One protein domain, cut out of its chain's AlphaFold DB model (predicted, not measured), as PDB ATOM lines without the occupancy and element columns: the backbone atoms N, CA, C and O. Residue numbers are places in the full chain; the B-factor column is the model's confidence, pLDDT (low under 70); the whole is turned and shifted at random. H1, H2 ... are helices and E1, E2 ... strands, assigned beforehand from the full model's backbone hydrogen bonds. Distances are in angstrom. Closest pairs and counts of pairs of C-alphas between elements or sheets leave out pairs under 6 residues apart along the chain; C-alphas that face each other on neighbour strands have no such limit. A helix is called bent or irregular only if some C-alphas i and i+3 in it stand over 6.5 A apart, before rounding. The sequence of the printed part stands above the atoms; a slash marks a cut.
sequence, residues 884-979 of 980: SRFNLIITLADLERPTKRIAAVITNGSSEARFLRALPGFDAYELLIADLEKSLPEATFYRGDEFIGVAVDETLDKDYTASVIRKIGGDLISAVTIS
ATOM      1  N   SER A 884     145.204 155.744 166.609       78.00
ATOM      2  CA  SER A 884     145.371 157.205 166.596       78.00
ATOM      3  C   SER A 884     144.938 157.873 165.289       78.00
ATOM      4  O   SER A 884     144.904 159.097 165.216       78.00
ATOM      5  N   ARG A 885     144.655 157.091 164.242       80.19
ATOM      6  CA  ARG A 885     144.191 157.604 162.954       80.19
ATOM      7  C   ARG A 885     142.721 158.029 162.970       80.19
ATOM      8  O   ARG A 885     142.337 158.890 162.185       80.19
ATOM      9  N   PHE A 886     141.896 157.407 163.805       86.50
ATOM     10  CA  PHE A 886     140.450 157.608 163.759       86.50
ATOM     11  C   PHE A 886     140.015 158.715 164.711       86.50
ATOM     12  O   PHE A 886     140.527 158.820 165.826       86.50
ATOM     13  N   ASN A 887     139.034 159.517 164.297       89.31
ATOM     14  CA  ASN A 887     138.438 160.538 165.156       89.31
ATOM     15  C   ASN A 887     137.579 159.901 166.252       89.31
ATOM     16  O   ASN A 887     137.561 160.398 167.378       89.31
ATOM     17  N   LEU A 888     136.890 158.803 165.923       89.00
ATOM     18  CA  LEU A 888     136.149 157.982 166.874       89.00
ATOM     19  C   LEU A 888     136.491 156.504 166.701       89.00
ATOM     20  O   LEU A 888     136.804 156.042 165.605       89.00
ATOM     21  N   ILE A 889     136.359 155.758 167.790       89.06
ATOM     22  CA  ILE A 889     136.467 154.303 167.818       89.06
ATOM     23  C   ILE A 889     135.168 153.754 168.398       89.06
ATOM     24  O   ILE A 889     134.770 154.115 169.507       89.06
ATOM     25  N   ILE A 890     134.502 152.891 167.638       87.88
ATOM     26  CA  ILE A 890     133.323 152.150 168.073       87.88
ATOM     27  C   ILE A 890     133.805 150.789 168.557       87.88
ATOM     28  O   ILE A 890     134.175 149.931 167.756       87.88
ATOM     29  N   THR A 891     133.791 150.586 169.867       86.31
ATOM     30  CA  THR A 891     133.977 149.259 170.443       86.31
ATOM     31  C   THR A 891     132.650 148.531 170.354       86.31
ATOM     32  O   THR A 891     131.608 149.005 170.820       86.31
ATOM     33  N   LEU A 892     132.684 147.381 169.704       76.94
ATOM     34  CA  LEU A 892     131.513 146.543 169.549       76.94
ATOM     35  C   LEU A 892     131.245 145.842 170.883       76.94
ATOM     36  O   LEU A 892     132.154 145.636 171.690       76.94
ATOM     37  N   ALA A 893     129.982 145.571 171.195       68.12
ATOM     38  CA  ALA A 893     129.673 144.768 172.369       68.12
ATOM     39  C   ALA A 893     130.299 143.381 172.210       68.12
ATOM     40  O   ALA A 893     130.302 142.840 171.103       68.12
ATOM     41  N   ASP A 894     130.803 142.814 173.316       56.66
ATOM     42  CA  ASP A 894     131.206 141.405 173.434       56.66
ATOM     43  C   ASP A 894     129.962 140.505 173.314       56.66
ATOM     44  O   ASP A 894     129.600 139.726 174.194       56.66
ATOM     45  N   LEU A 895     129.271 140.608 172.187       51.06
ATOM     46  CA  LEU A 895     128.337 139.625 171.675       51.06
ATOM     47  C   LEU A 895     129.203 138.520 171.041       51.06
ATOM     48  O   LEU A 895     129.228 138.331 169.836       51.06
ATOM     49  N   GLU A 896     130.054 137.927 171.887       42.41
ATOM     50  CA  GLU A 896     130.814 136.680 171.735       42.41
ATOM     51  C   GLU A 896     131.349 136.306 170.327       42.41
ATOM     52  O   GLU A 896     131.314 135.134 169.963       42.41
ATOM     53  N   ARG A 897     131.976 137.233 169.572       41.72
ATOM     54  CA  ARG A 897     132.642 136.952 168.268       41.72
ATOM     55  C   ARG A 897     131.654 136.320 167.240       41.72
ATOM     56  O   ARG A 897     130.557 135.898 167.592       41.72
ATOM     57  N   PRO A 898     131.979 136.161 165.945       41.25
ATOM     58  CA  PRO A 898     131.113 135.408 165.016       41.25
ATOM     59  C   PRO A 898     130.895 133.915 165.380       41.25
ATOM     60  O   PRO A 898     130.345 133.162 164.579       41.25
ATOM     61  N   THR A 899     131.282 133.466 166.584       42.25
ATOM     62  CA  THR A 899     131.109 132.091 167.065       42.25
ATOM     63  C   THR A 899     130.112 131.881 168.201       42.25
ATOM     64  O   THR A 899     129.836 130.712 168.462       42.25
ATOM     65  N   LYS A 900     129.495 132.889 168.835       43.69
ATOM     66  CA  LYS A 900     128.294 132.653 169.668       43.69
ATOM     67  C   LYS A 900     127.544 133.945 170.024       43.69
ATOM     68  O   LYS A 900     128.132 134.969 170.291       43.69
ATOM     69  N   ARG A 901     126.215 133.804 170.122       33.47
ATOM     70  CA  ARG A 901     125.210 134.706 170.739       33.47
ATOM     71  C   ARG A 901     124.859 136.032 170.059       33.47
ATOM     72  O   ARG A 901     125.572 137.004 170.187       33.47
ATOM     73  N   ILE A 902     123.616 136.058 169.571       35.94
ATOM     74  CA  ILE A 902     122.493 137.008 169.764       35.94
ATOM     75  C   ILE A 902     121.219 136.144 169.545       35.94
ATOM     76  O   ILE A 902     121.168 135.230 168.723       35.94
ATOM     77  N   ALA A 903     120.157 136.360 170.300       33.16
ATOM     78  CA  ALA A 903     118.862 135.777 169.980       33.16
ATOM     79  C   ALA A 903     117.805 136.820 170.280       33.16
ATOM     80  O   ALA A 903     117.618 137.171 171.441       33.16
ATOM     81  N   ALA A 904     117.093 137.277 169.253       31.92
ATOM     82  CA  ALA A 904     115.799 137.908 169.435       31.92
ATOM     83  C   ALA A 904     114.978 137.843 168.137       31.92
ATOM     84  O   ALA A 904     115.407 138.302 167.088       31.92
ATOM     85  N   VAL A 905     113.760 137.310 168.279       32.50
ATOM     86  CA  VAL A 905     112.608 137.401 167.361       32.50
ATOM     87  C   VAL A 905     112.595 136.486 166.121       32.50
ATOM     88  O   VAL A 905     112.483 136.945 164.995       32.50
ATOM     89  N   ILE A 906     112.534 135.164 166.327       35.41
ATOM     90  CA  ILE A 906     111.707 134.293 165.462       35.41
ATOM     91  C   ILE A 906     110.913 133.347 166.368       35.41
ATOM     92  O   ILE A 906     111.264 132.186 166.582       35.41
ATOM     93  N   THR A 907     109.849 133.864 166.977       34.38
ATOM     94  CA  THR A 907     108.842 133.040 167.650       34.38
ATOM     95  C   THR A 907     107.695 132.766 166.686       34.38
ATOM     96  O   THR A 907     107.012 133.697 166.272       34.38
ATOM     97  N   ASN A 908     107.482 131.471 166.430       38.00
ATOM     98  CA  ASN A 908     106.360 130.821 165.737       38.00
ATOM     99  C   ASN A 908     106.502 130.667 164.212       38.00
ATOM    100  O   ASN A 908     106.133 131.541 163.439       38.00
ATOM    101  N   GLY A 909     106.954 129.484 163.786       33.09
ATOM    102  CA  GLY A 909     106.884 129.019 162.399       33.09
ATOM    103  C   GLY A 909     107.165 127.517 162.304       33.09
ATOM    104  O   GLY A 909     107.991 127.003 163.054       33.09
ATOM    105  N   SER A 910     106.422 126.837 161.433       35.62
ATOM    106  CA  SER A 910     106.367 125.394 161.144       35.62
ATOM    107  C   SER A 910     107.728 124.723 160.861       35.62
ATOM    108  O   SER A 910     108.776 125.359 160.792       35.62
ATOM    109  N   SER A 911     107.717 123.400 160.656       40.59
ATOM    110  CA  SER A 911     108.869 122.563 160.270       40.59
ATOM    111  C   SER A 911     109.654 123.029 159.027       40.59
ATOM    112  O   SER A 911     110.759 122.538 158.809       40.59
ATOM    113  N   GLU A 912     109.133 123.992 158.262       39.53
ATOM    114  CA  GLU A 912     109.807 124.681 157.148       39.53
ATOM    115  C   GLU A 912     110.875 125.697 157.611       39.53
ATOM    116  O   GLU A 912     111.719 126.119 156.826       39.53
ATOM    117  N   ALA A 913     110.929 126.044 158.902       42.28
ATOM    118  CA  ALA A 913     111.849 127.042 159.460       42.28
ATOM    119  C   ALA A 913     113.295 126.545 159.716       42.28
ATOM    120  O   ALA A 913     114.047 127.192 160.445       42.28
ATOM    121  N   ARG A 914     113.704 125.390 159.166       44.34
ATOM    122  CA  ARG A 914     115.037 124.801 159.426       44.34
ATOM    123  C   ARG A 914     116.177 125.541 158.715       44.34
ATOM    124  O   ARG A 914     117.219 125.737 159.325       44.34
ATOM    125  N   PHE A 915     115.960 126.022 157.490       42.91
ATOM    126  CA  PHE A 915     116.964 126.785 156.733       42.91
ATOM    127  C   PHE A 915     117.123 128.229 157.252       42.91
ATOM    128  O   PHE A 915     118.226 128.766 157.317       42.91
ATOM    129  N   LEU A 916     116.020 128.844 157.700       44.62
ATOM    130  CA  LEU A 916     115.971 130.236 158.176       44.62
ATOM    131  C   LEU A 916     116.703 130.475 159.500       44.62
ATOM    132  O   LEU A 916     117.042 131.614 159.811       44.62
ATOM    133  N   ARG A 917     116.973 129.426 160.286       49.31
ATOM    134  CA  ARG A 917     117.707 129.581 161.548       49.31
ATOM    135  C   ARG A 917     119.175 129.911 161.360       49.31
ATOM    136  O   ARG A 917     119.766 130.280 162.354       49.31
ATOM    137  N   ALA A 918     119.727 129.776 160.152       50.31
ATOM    138  CA  ALA A 918     121.152 129.863 159.846       50.31
ATOM    139  C   ALA A 918     121.625 131.181 159.202       50.31
ATOM    140  O   ALA A 918     122.829 131.363 159.068       50.31
ATOM    141  N   LEU A 919     120.697 132.042 158.761       63.97
ATOM    142  CA  LEU A 919     120.938 133.311 158.047       63.97
ATOM    143  C   LEU A 919     122.204 133.317 157.142       63.97
ATOM    144  O   LEU A 919     123.184 133.995 157.452       63.97
ATOM    145  N   PRO A 920     122.224 132.568 156.018       66.00
ATOM    146  CA  PRO A 920     123.403 132.497 155.153       66.00
ATOM    147  C   PRO A 920     123.838 133.855 154.589       66.00
ATOM    148  O   PRO A 920     123.041 134.572 153.976       66.00
ATOM    149  N   GLY A 921     125.119 134.190 154.761       66.00
ATOM    150  CA  GLY A 921     125.683 135.472 154.333       66.00
ATOM    151  C   GLY A 921     125.283 136.668 155.204       66.00
ATOM    152  O   GLY A 921     125.447 137.800 154.767       66.00
ATOM    153  N   PHE A 922     124.738 136.445 156.403       73.00
ATOM    154  CA  PHE A 922     124.437 137.517 157.350       73.00
ATOM    155  C   PHE A 922     125.688 137.949 158.119       73.00
ATOM    156  O   PHE A 922     126.256 137.161 158.874       73.00
ATOM    157  N   ASP A 923     126.074 139.212 157.957       73.44
ATOM    158  CA  ASP A 923     127.130 139.869 158.724       73.44
ATOM    159  C   ASP A 923     126.542 141.097 159.432       73.44
ATOM    160  O   ASP A 923     126.245 142.119 158.810       73.44
ATOM    161  N   ALA A 924     126.332 140.983 160.745       72.25
ATOM    162  CA  ALA A 924     125.740 142.058 161.536       72.25
ATOM    163  C   ALA A 924     126.601 143.333 161.528       72.25
ATOM    164  O   ALA A 924     126.057 144.433 161.619       72.25
ATOM    165  N   TYR A 925     127.926 143.200 161.399       74.81
ATOM    166  CA  TYR A 925     128.835 144.341 161.385       74.81
ATOM    167  C   TYR A 925     128.799 145.073 160.049       74.81
ATOM    168  O   TYR A 925     128.776 146.301 160.043       74.81
ATOM    169  N   GLU A 926     128.740 144.355 158.924       77.44
ATOM    170  CA  GLU A 926     128.585 145.006 157.614       77.44
ATOM    171  C   GLU A 926     127.240 145.708 157.480       77.44
ATOM    172  O   GLU A 926     127.191 146.827 156.973       77.44
ATOM    173  N   LEU A 927     126.162 145.098 157.978       79.81
ATOM    174  CA  LEU A 927     124.843 145.731 157.979       79.81
ATOM    175  C   LEU A 927     124.818 146.981 158.865       79.81
ATOM    176  O   LEU A 927     124.302 148.012 158.442       79.81
ATOM    177  N   LEU A 928     125.436 146.923 160.051       83.12
ATOM    178  CA  LEU A 928     125.587 148.093 160.915       83.12
ATOM    179  C   LEU A 928     126.382 149.205 160.217       83.12
ATOM    180  O   LEU A 928     125.960 150.357 160.244       83.12
ATOM    181  N   ILE A 929     127.512 148.877 159.583       85.38
ATOM    182  CA  ILE A 929     128.304 149.855 158.825       85.38
ATOM    183  C   ILE A 929     127.466 150.457 157.693       85.38
ATOM    184  O   ILE A 929     127.472 151.672 157.537       85.38
ATOM    185  N   ALA A 930     126.700 149.653 156.953       85.19
ATOM    186  CA  ALA A 930     125.841 150.144 155.877       85.19
ATOM    187  C   ALA A 930     124.746 151.103 156.386       85.19
ATOM    188  O   ALA A 930     124.503 152.150 155.779       85.19
ATOM    189  N   ASP A 931     124.109 150.790 157.517       85.69
ATOM    190  CA  ASP A 931     123.116 151.666 158.151       85.69
ATOM    191  C   ASP A 931     123.743 152.970 158.671       85.69
ATOM    192  O   ASP A 931     123.139 154.048 158.569       85.69
ATOM    193  N   LEU A 932     124.971 152.891 159.197       88.25
ATOM    194  CA  LEU A 932     125.749 154.044 159.641       88.25
ATOM    195  C   LEU A 932     126.175 154.929 158.463       88.25
ATOM    196  O   LEU A 932     125.932 156.130 158.518       88.25
ATOM    197  N   GLU A 933     126.718 154.362 157.383       88.00
ATOM    198  CA  GLU A 933     127.092 155.081 156.153       88.00
ATOM    199  C   GLU A 933     125.887 155.800 155.535       88.00
ATOM    200  O   GLU A 933     125.983 156.952 155.115       88.00
ATOM    201  N   LYS A 934     124.714 155.156 155.534       88.19
ATOM    202  CA  LYS A 934     123.473 155.765 155.041       88.19
ATOM    203  C   LYS A 934     123.011 156.945 155.899       88.19
ATOM    204  O   LYS A 934     122.407 157.884 155.380       88.19
ATOM    205  N   SER A 935     123.246 156.878 157.206       87.81
ATOM    206  CA  SER A 935     122.805 157.897 158.164       87.81
ATOM    207  C   SER A 935     123.818 159.031 158.348       87.81
ATOM    208  O   SER A 935     123.434 160.135 158.726       87.81
ATOM    209  N   LEU A 936     125.098 158.757 158.095       87.50
ATOM    210  CA  LEU A 936     126.237 159.657 158.261       87.50
ATOM    211  C   LEU A 936     127.119 159.615 156.996       87.50
ATOM    212  O   LEU A 936     128.228 159.087 157.045       87.50
ATOM    213  N   PRO A 937     126.657 160.179 155.865       83.56
ATOM    214  CA  PRO A 937     127.377 160.104 154.591       83.56
ATOM    215  C   PRO A 937     128.710 160.871 154.587       83.56
ATOM    216  O   PRO A 937     129.557 160.622 153.738       83.56
ATOM    217  N   GLU A 938     128.900 161.799 155.527       84.25
ATOM    218  CA  GLU A 938     130.140 162.575 155.693       84.25
ATOM    219  C   GLU A 938     131.158 161.894 156.630       84.25
ATOM    220  O   GLU A 938     132.244 162.421 156.869       84.25
ATOM    221  N   ALA A 939     130.823 160.719 157.174       86.19
ATOM    222  CA  ALA A 939     131.735 159.901 157.963       86.19
ATOM    223  C   ALA A 939     132.170 158.666 157.165       86.19
ATOM    224  O   ALA A 939     131.369 158.014 156.500       86.19
ATOM    225  N   THR A 940     133.449 158.313 157.274       87.12
ATOM    226  CA  THR A 940     134.002 157.086 156.689       87.12
ATOM    227  C   THR A 940     134.212 156.049 157.781       87.12
ATOM    228  O   THR A 940     134.854 156.323 158.801       87.12
ATOM    229  N   PHE A 941     133.681 154.848 157.565       88.62
ATOM    230  CA  PHE A 941     133.723 153.749 158.524       88.62
ATOM    231  C   PHE A 941     134.729 152.687 158.083       88.62
ATOM    232  O   PHE A 941     134.762 152.264 156.928       88.62
ATOM    233  N   TYR A 942     135.550 152.233 159.023       87.62
ATOM    234  CA  TYR A 942     136.615 151.269 158.788       87.62
ATOM    235  C   TYR A 942     136.367 150.040 159.642       87.62
ATOM    236  O   TYR A 942     136.359 150.116 160.872       87.62
ATOM    237  N   ARG A 943     136.165 148.899 158.989       85.12
ATOM    238  CA  ARG A 943     135.963 147.619 159.663       85.12
ATOM    239  C   ARG A 943     137.297 147.095 160.200       85.12
ATOM    240  O   ARG A 943     138.236 146.922 159.427       85.12
ATOM    241  N   GLY A 944     137.355 146.825 161.500       78.12
ATOM    242  CA  GLY A 944     138.398 146.030 162.149       78.12
ATOM    243  C   GLY A 944     137.792 144.812 162.847       78.12
ATOM    244  O   GLY A 944     136.571 144.663 162.887       78.12
ATOM    245  N   ASP A 945     138.646 143.948 163.398       70.69
ATOM    246  CA  ASP A 945     138.204 142.707 164.055       70.69
ATOM    247  C   ASP A 945     137.523 142.962 165.412       70.69
ATOM    248  O   ASP A 945     136.549 142.297 165.754       70.69
ATOM    249  N   GLU A 946     138.023 143.932 166.185       70.56
ATOM    250  CA  GLU A 946     137.532 144.234 167.544       70.56
ATOM    251  C   GLU A 946     136.745 145.552 167.628       70.56
ATOM    252  O   GLU A 946     135.972 145.779 168.561       70.56
ATOM    253  N   PHE A 947     136.941 146.450 166.663       81.62
ATOM    254  CA  PHE A 947     136.344 147.781 166.671       81.62
ATOM    255  C   PHE A 947     136.126 148.317 165.255       81.62
ATOM    256  O   PHE A 947     136.785 147.899 164.302       81.62
ATOM    257  N   ILE A 948     135.217 149.286 165.130       86.25
ATOM    258  CA  ILE A 948     135.022 150.071 163.907       86.25
ATOM    259  C   ILE A 948     135.686 151.433 164.112       86.25
ATOM    260  O   ILE A 948     135.382 152.156 165.063       86.25
ATOM    261  N   GLY A 949     136.612 151.781 163.227       86.88
ATOM    262  CA  GLY A 949     137.226 153.103 163.185       86.88
ATOM    263  C   GLY A 949     136.323 154.066 162.427       86.88
ATOM    264  O   GLY A 949     135.722 153.681 161.428       86.88
ATOM    265  N   VAL A 950     136.223 155.313 162.880       88.44
ATOM    266  CA  VAL A 950     135.440 156.349 162.195       88.44
ATOM    267  C   VAL A 950     136.325 157.558 161.931       88.44
ATOM    268  O   VAL A 950     136.872 158.155 162.866       88.44
ATOM    269  N   ALA A 951     136.458 157.916 160.656       85.94
ATOM    270  CA  ALA A 951     137.004 159.201 160.239       85.94
ATOM    271  C   ALA A 951     135.851 160.147 159.905       85.94
ATOM    272  O   ALA A 951     134.888 159.758 159.249       85.94
ATOM    273  N   VAL A 952     135.942 161.373 160.396       82.56
ATOM    274  CA  VAL A 952     134.909 162.398 160.288       82.56
ATOM    275  C   VAL A 952     135.568 163.649 159.730       82.56
ATOM    276  O   VAL A 952     136.663 164.002 160.172       82.56
ATOM    277  N   ASP A 953     134.918 164.297 158.765       72.94
ATOM    278  CA  ASP A 953     135.389 165.569 158.214       72.94
ATOM    279  C   ASP A 953     135.434 166.663 159.305       72.94
ATOM    280  O   ASP A 953     134.704 166.610 160.298       72.94
ATOM    281  N   GLU A 954     136.289 167.675 159.137       67.19
ATOM    282  CA  GLU A 954     136.474 168.777 160.096       67.19
ATOM    283  C   GLU A 954     135.185 169.585 160.337       67.19
ATOM    284  O   GLU A 954     135.069 170.308 161.329       67.19
ATOM    285  N   THR A 955     134.210 169.458 159.439       66.81
ATOM    286  CA  THR A 955     132.899 170.111 159.479       66.81
ATOM    287  C   THR A 955     131.913 169.457 160.450       66.81
ATOM    288  O   THR A 955     130.959 170.124 160.865       66.81
ATOM    289  N   LEU A 956     132.114 168.191 160.835       72.31
ATOM    290  CA  LEU A 956     131.190 167.464 161.707       72.31
ATOM    291  C   LEU A 956     131.610 167.501 163.179       72.31
ATOM    292  O   LEU A 956     132.738 167.183 163.564       72.31
ATOM    293  N   ASP A 957     130.636 167.797 164.039       83.50
ATOM    294  CA  ASP A 957     130.803 167.718 165.484       83.50
ATOM    295  C   ASP A 957     130.945 166.251 165.936       83.50
ATOM    296  O   ASP A 957     130.081 165.395 165.692       83.50
ATOM    297  N   LYS A 958     132.066 165.946 166.598       85.00
ATOM    298  CA  LYS A 958     132.404 164.581 167.032       85.00
ATOM    299  C   LYS A 958     131.428 164.047 168.085       85.00
ATOM    300  O   LYS A 958     131.128 162.853 168.071       85.00
ATOM    301  N   ASP A 959     130.910 164.902 168.967       84.62
ATOM    302  CA  ASP A 959     129.967 164.510 170.021       84.62
ATOM    303  C   ASP A 959     128.581 164.198 169.441       84.62
ATOM    304  O   ASP A 959     127.952 163.198 169.810       84.62
ATOM    305  N   TYR A 960     128.125 165.000 168.476       86.19
ATOM    306  CA  TYR A 960     126.913 164.738 167.706       86.19
ATOM    307  C   TYR A 960     127.023 163.416 166.943       86.19
ATOM    308  O   TYR A 960     126.142 162.560 167.058       86.19
ATOM    309  N   THR A 961     128.138 163.210 166.241       86.00
ATOM    310  CA  THR A 961     128.410 161.974 165.495       86.00
ATOM    311  C   THR A 961     128.385 160.757 166.423       86.00
ATOM    312  O   THR A 961     127.696 159.773 166.147       86.00
ATOM    313  N   ALA A 962     129.045 160.839 167.586       86.69
ATOM    314  CA  ALA A 962     129.026 159.781 168.592       86.69
ATOM    315  C   ALA A 962     127.611 159.476 169.112       86.69
ATOM    316  O   ALA A 962     127.270 158.315 169.344       86.69
ATOM    317  N   SER A 963     126.775 160.503 169.298       87.00
ATOM    318  CA  SER A 963     125.382 160.351 169.734       87.00
ATOM    319  C   SER A 963     124.532 159.608 168.698       87.00
ATOM    320  O   SER A 963     123.807 158.671 169.046       87.00
ATOM    321  N   VAL A 964     124.666 159.972 167.418       86.19
ATOM    322  CA  VAL A 964     123.971 159.303 166.307       86.19
ATOM    323  C   VAL A 964     124.397 157.838 166.206       86.19
ATOM    324  O   VAL A 964     123.534 156.961 166.151       86.19
ATOM    325  N   ILE A 965     125.702 157.561 166.283       87.88
ATOM    326  CA  ILE A 965     126.247 156.196 166.264       87.88
ATOM    327  C   ILE A 965     125.645 155.345 167.389       87.88
ATOM    328  O   ILE A 965     125.136 154.259 167.121       87.88
ATOM    329  N   ARG A 966     125.644 155.838 168.639       85.44
ATOM    330  CA  ARG A 966     125.066 155.099 169.781       85.44
ATOM    331  C   ARG A 966     123.583 154.799 169.577       85.44
ATOM    332  O   ARG A 966     123.119 153.724 169.940       85.44
ATOM    333  N   LYS A 967     122.839 155.739 168.987       85.62
ATOM    334  CA  LYS A 967     121.407 155.571 168.723       85.62
ATOM    335  C   LYS A 967     121.129 154.509 167.655       85.62
ATOM    336  O   LYS A 967     120.165 153.768 167.806       85.62
ATOM    337  N   ILE A 968     121.935 154.460 166.594       82.44
ATOM    338  CA  ILE A 968     121.772 153.498 165.493       82.44
ATOM    339  C   ILE A 968     122.243 152.106 165.915       82.44
ATOM    340  O   ILE A 968     121.529 151.133 165.704       82.44
ATOM    341  N   GLY A 969     123.420 152.008 166.537       74.31
ATOM    342  CA  GLY A 969     123.992 150.717 166.913       74.31
ATOM    343  C   GLY A 969     123.316 150.042 168.104       74.31
ATOM    344  O   GLY A 969     123.379 148.820 168.208       74.31
ATOM    345  N   GLY A 970     122.648 150.795 168.987       79.12
ATOM    346  CA  GLY A 970     121.928 150.232 170.131       79.12
ATOM    347  C   GLY A 970     122.805 149.283 170.956       79.12
ATOM    348  O   GLY A 970     123.935 149.622 171.301       79.12
ATOM    349  N   ASP A 971     122.301 148.075 171.218       71.12
ATOM    350  CA  ASP A 971     122.982 147.054 172.029       71.12
ATOM    351  C   ASP A 971     124.196 146.399 171.331       71.12
ATOM    352  O   ASP A 971     124.968 145.699 171.984       71.12
ATOM    353  N   LEU A 972     124.396 146.615 170.021       71.38
ATOM    354  CA  LEU A 972     125.568 146.106 169.286       71.38
ATOM    355  C   LEU A 972     126.850 146.892 169.604       71.38
ATOM    356  O   LEU A 972     127.949 146.407 169.334       71.38
ATOM    357  N   ILE A 973     126.729 148.096 170.169       80.12
ATOM    358  CA  ILE A 973     127.855 148.978 170.491       80.12
ATOM    359  C   ILE A 973     128.047 149.013 172.010       80.12
ATOM    360  O   ILE A 973     127.179 149.490 172.736       80.12
ATOM    361  N   SER A 974     129.209 148.563 172.500       82.75
ATOM    362  CA  SER A 974     129.553 148.686 173.926       82.75
ATOM    363  C   SER A 974     130.008 150.093 174.280       82.75
ATOM    364  O   SER A 974     129.639 150.626 175.327       82.75
ATOM    365  N   ALA A 975     130.822 150.704 173.420       85.69
ATOM    366  CA  ALA A 975     131.369 152.027 173.655       85.69
ATOM    367  C   ALA A 975     131.621 152.776 172.346       85.69
ATOM    368  O   ALA A 975     131.961 152.199 171.318       85.69
ATOM    369  N   VAL A 976     131.502 154.102 172.415       88.12
ATOM    370  CA  VAL A 976     132.008 155.012 171.382       88.12
ATOM    371  C   VAL A 976     132.983 155.955 172.062       88.12
ATOM    372  O   VAL A 976     132.568 156.780 172.886       88.12
ATOM    373  N   THR A 977     134.261 155.796 171.742       87.38
ATOM    374  CA  THR A 977     135.369 156.586 172.274       87.38
ATOM    375  C   THR A 977     135.743 157.666 171.272       87.38
ATOM    376  O   THR A 977     135.969 157.380 170.101       87.38
ATOM    377  N   ILE A 978     135.821 158.911 171.736       84.12
ATOM    378  CA  ILE A 978     136.331 160.025 170.937       84.12
ATOM    379  C   ILE A 978     137.844 160.076 171.144       84.12
ATOM    380  O   ILE A 978     138.306 160.203 172.282       84.12
ATOM    381  N   SER A 979     138.608 159.947 170.063       76.31
ATOM    382  CA  SER A 979     140.063 160.065 170.110       76.31
ATOM    383  C   SER A 979     140.450 161.511 170.419       76.31
ATOM    384  O   SER A 979     139.895 162.445 169.830       76.31
TER     385      SER A 979
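This is residues 884 to 979 of the 980 residues of the protein "U3 small nucleolar RNA-associated protein 22" of Paramicrosporidium saccamoebae (UniProt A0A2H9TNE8). A strongly twisted sheet of four strands has two helices, H2 and H3, packed over one face, while its other face bears no named helix. From one end of this two-layer body a long loop runs out and folds back; residues 907 to 915, with the four-residue H1, stick out at its tip. The printed part has 96 residues, with three named helices and four named strands in the order E1 H1 H2 E2 E3 H3 E4; the sheet's order is E2 E3 E1 E4, all antiparallel, and the class is mixed, helices and strands. The whole is loose, with a radius of gyration of the C-alphas of 15.7 A, and spans 54 by 23 by 19 A, the arm making much of the length.

In the sheet, E2 is residues 939 to 943, E3 residues 947 to 952, 16.0 A long, E1 residues 888 to 892 and E4 residues 973 to 978, 13.9 A long. E1 begins at C-alpha 888 (136.149, 157.982, 166.874), and E4 ends at C-alpha 978 (136.331, 160.025, 170.937). H3, residues 958 to 972, measures 19.8 A and is irregular, C-alphas 968 and 971 being 9.3 A apart. H2, residues 924 to 935, measures 16.5 A. H1, residues 911 to 914, begins at C-alpha 911 (108.869, 122.563, 160.270) and is irregular, but only just: C-alphas 911 and 914 are 6.6 A apart.

E2 and E4 are the edge strands. E2 and E3 form a hairpin, with N 940 and O 951 2.8 A apart. Between E3 and E1, N 890 and O 948 are 2.8 A apart; between E1 and E4, N 891 and O 975 are 2.8 A apart. H3 is on the sheet at a height of 7.8 A, over E1 and along the strands, at 9 degrees to E1 on the local plane. H2, on the same face at a height of 8.2 A, is over E3 and, only just, with 3 C-alphas, over E2; it runs along the strands, at 14 degrees to E3 on the local plane. H2 and H3 touch through residues 928 to 932 and 965 to 969 alone, closest at the C-alphas of Leu 928 and Gly 969, 6.7 A; they run opposite ways at a steep tilt of 36 degrees, only just past shallow. E1, H1 H2, E2 and E3, H3, E4 are split strand-helix-strand units, each with another strand between its two same-way strands and a right-handed crossover. H1 is not on the sheet and is apart from H2 and H3. In H2 every O i to N i+4 pair is within hydrogen-bond range, in H3 9 of 11; H1 is too short for such a pair.

The C-alphas farthest apart, those of Ser 911 and Glu 954, are 53.8 A apart. Without residues 907 to 915, which stand free, the body spans 43 by 23 by 19 A. The printed part has no cut, and the link from E1 to H1, 18 residues, is long. Mean pLDDT of the printed part is 70.8; residues 893 to 921 and 954 to 955 are under 70.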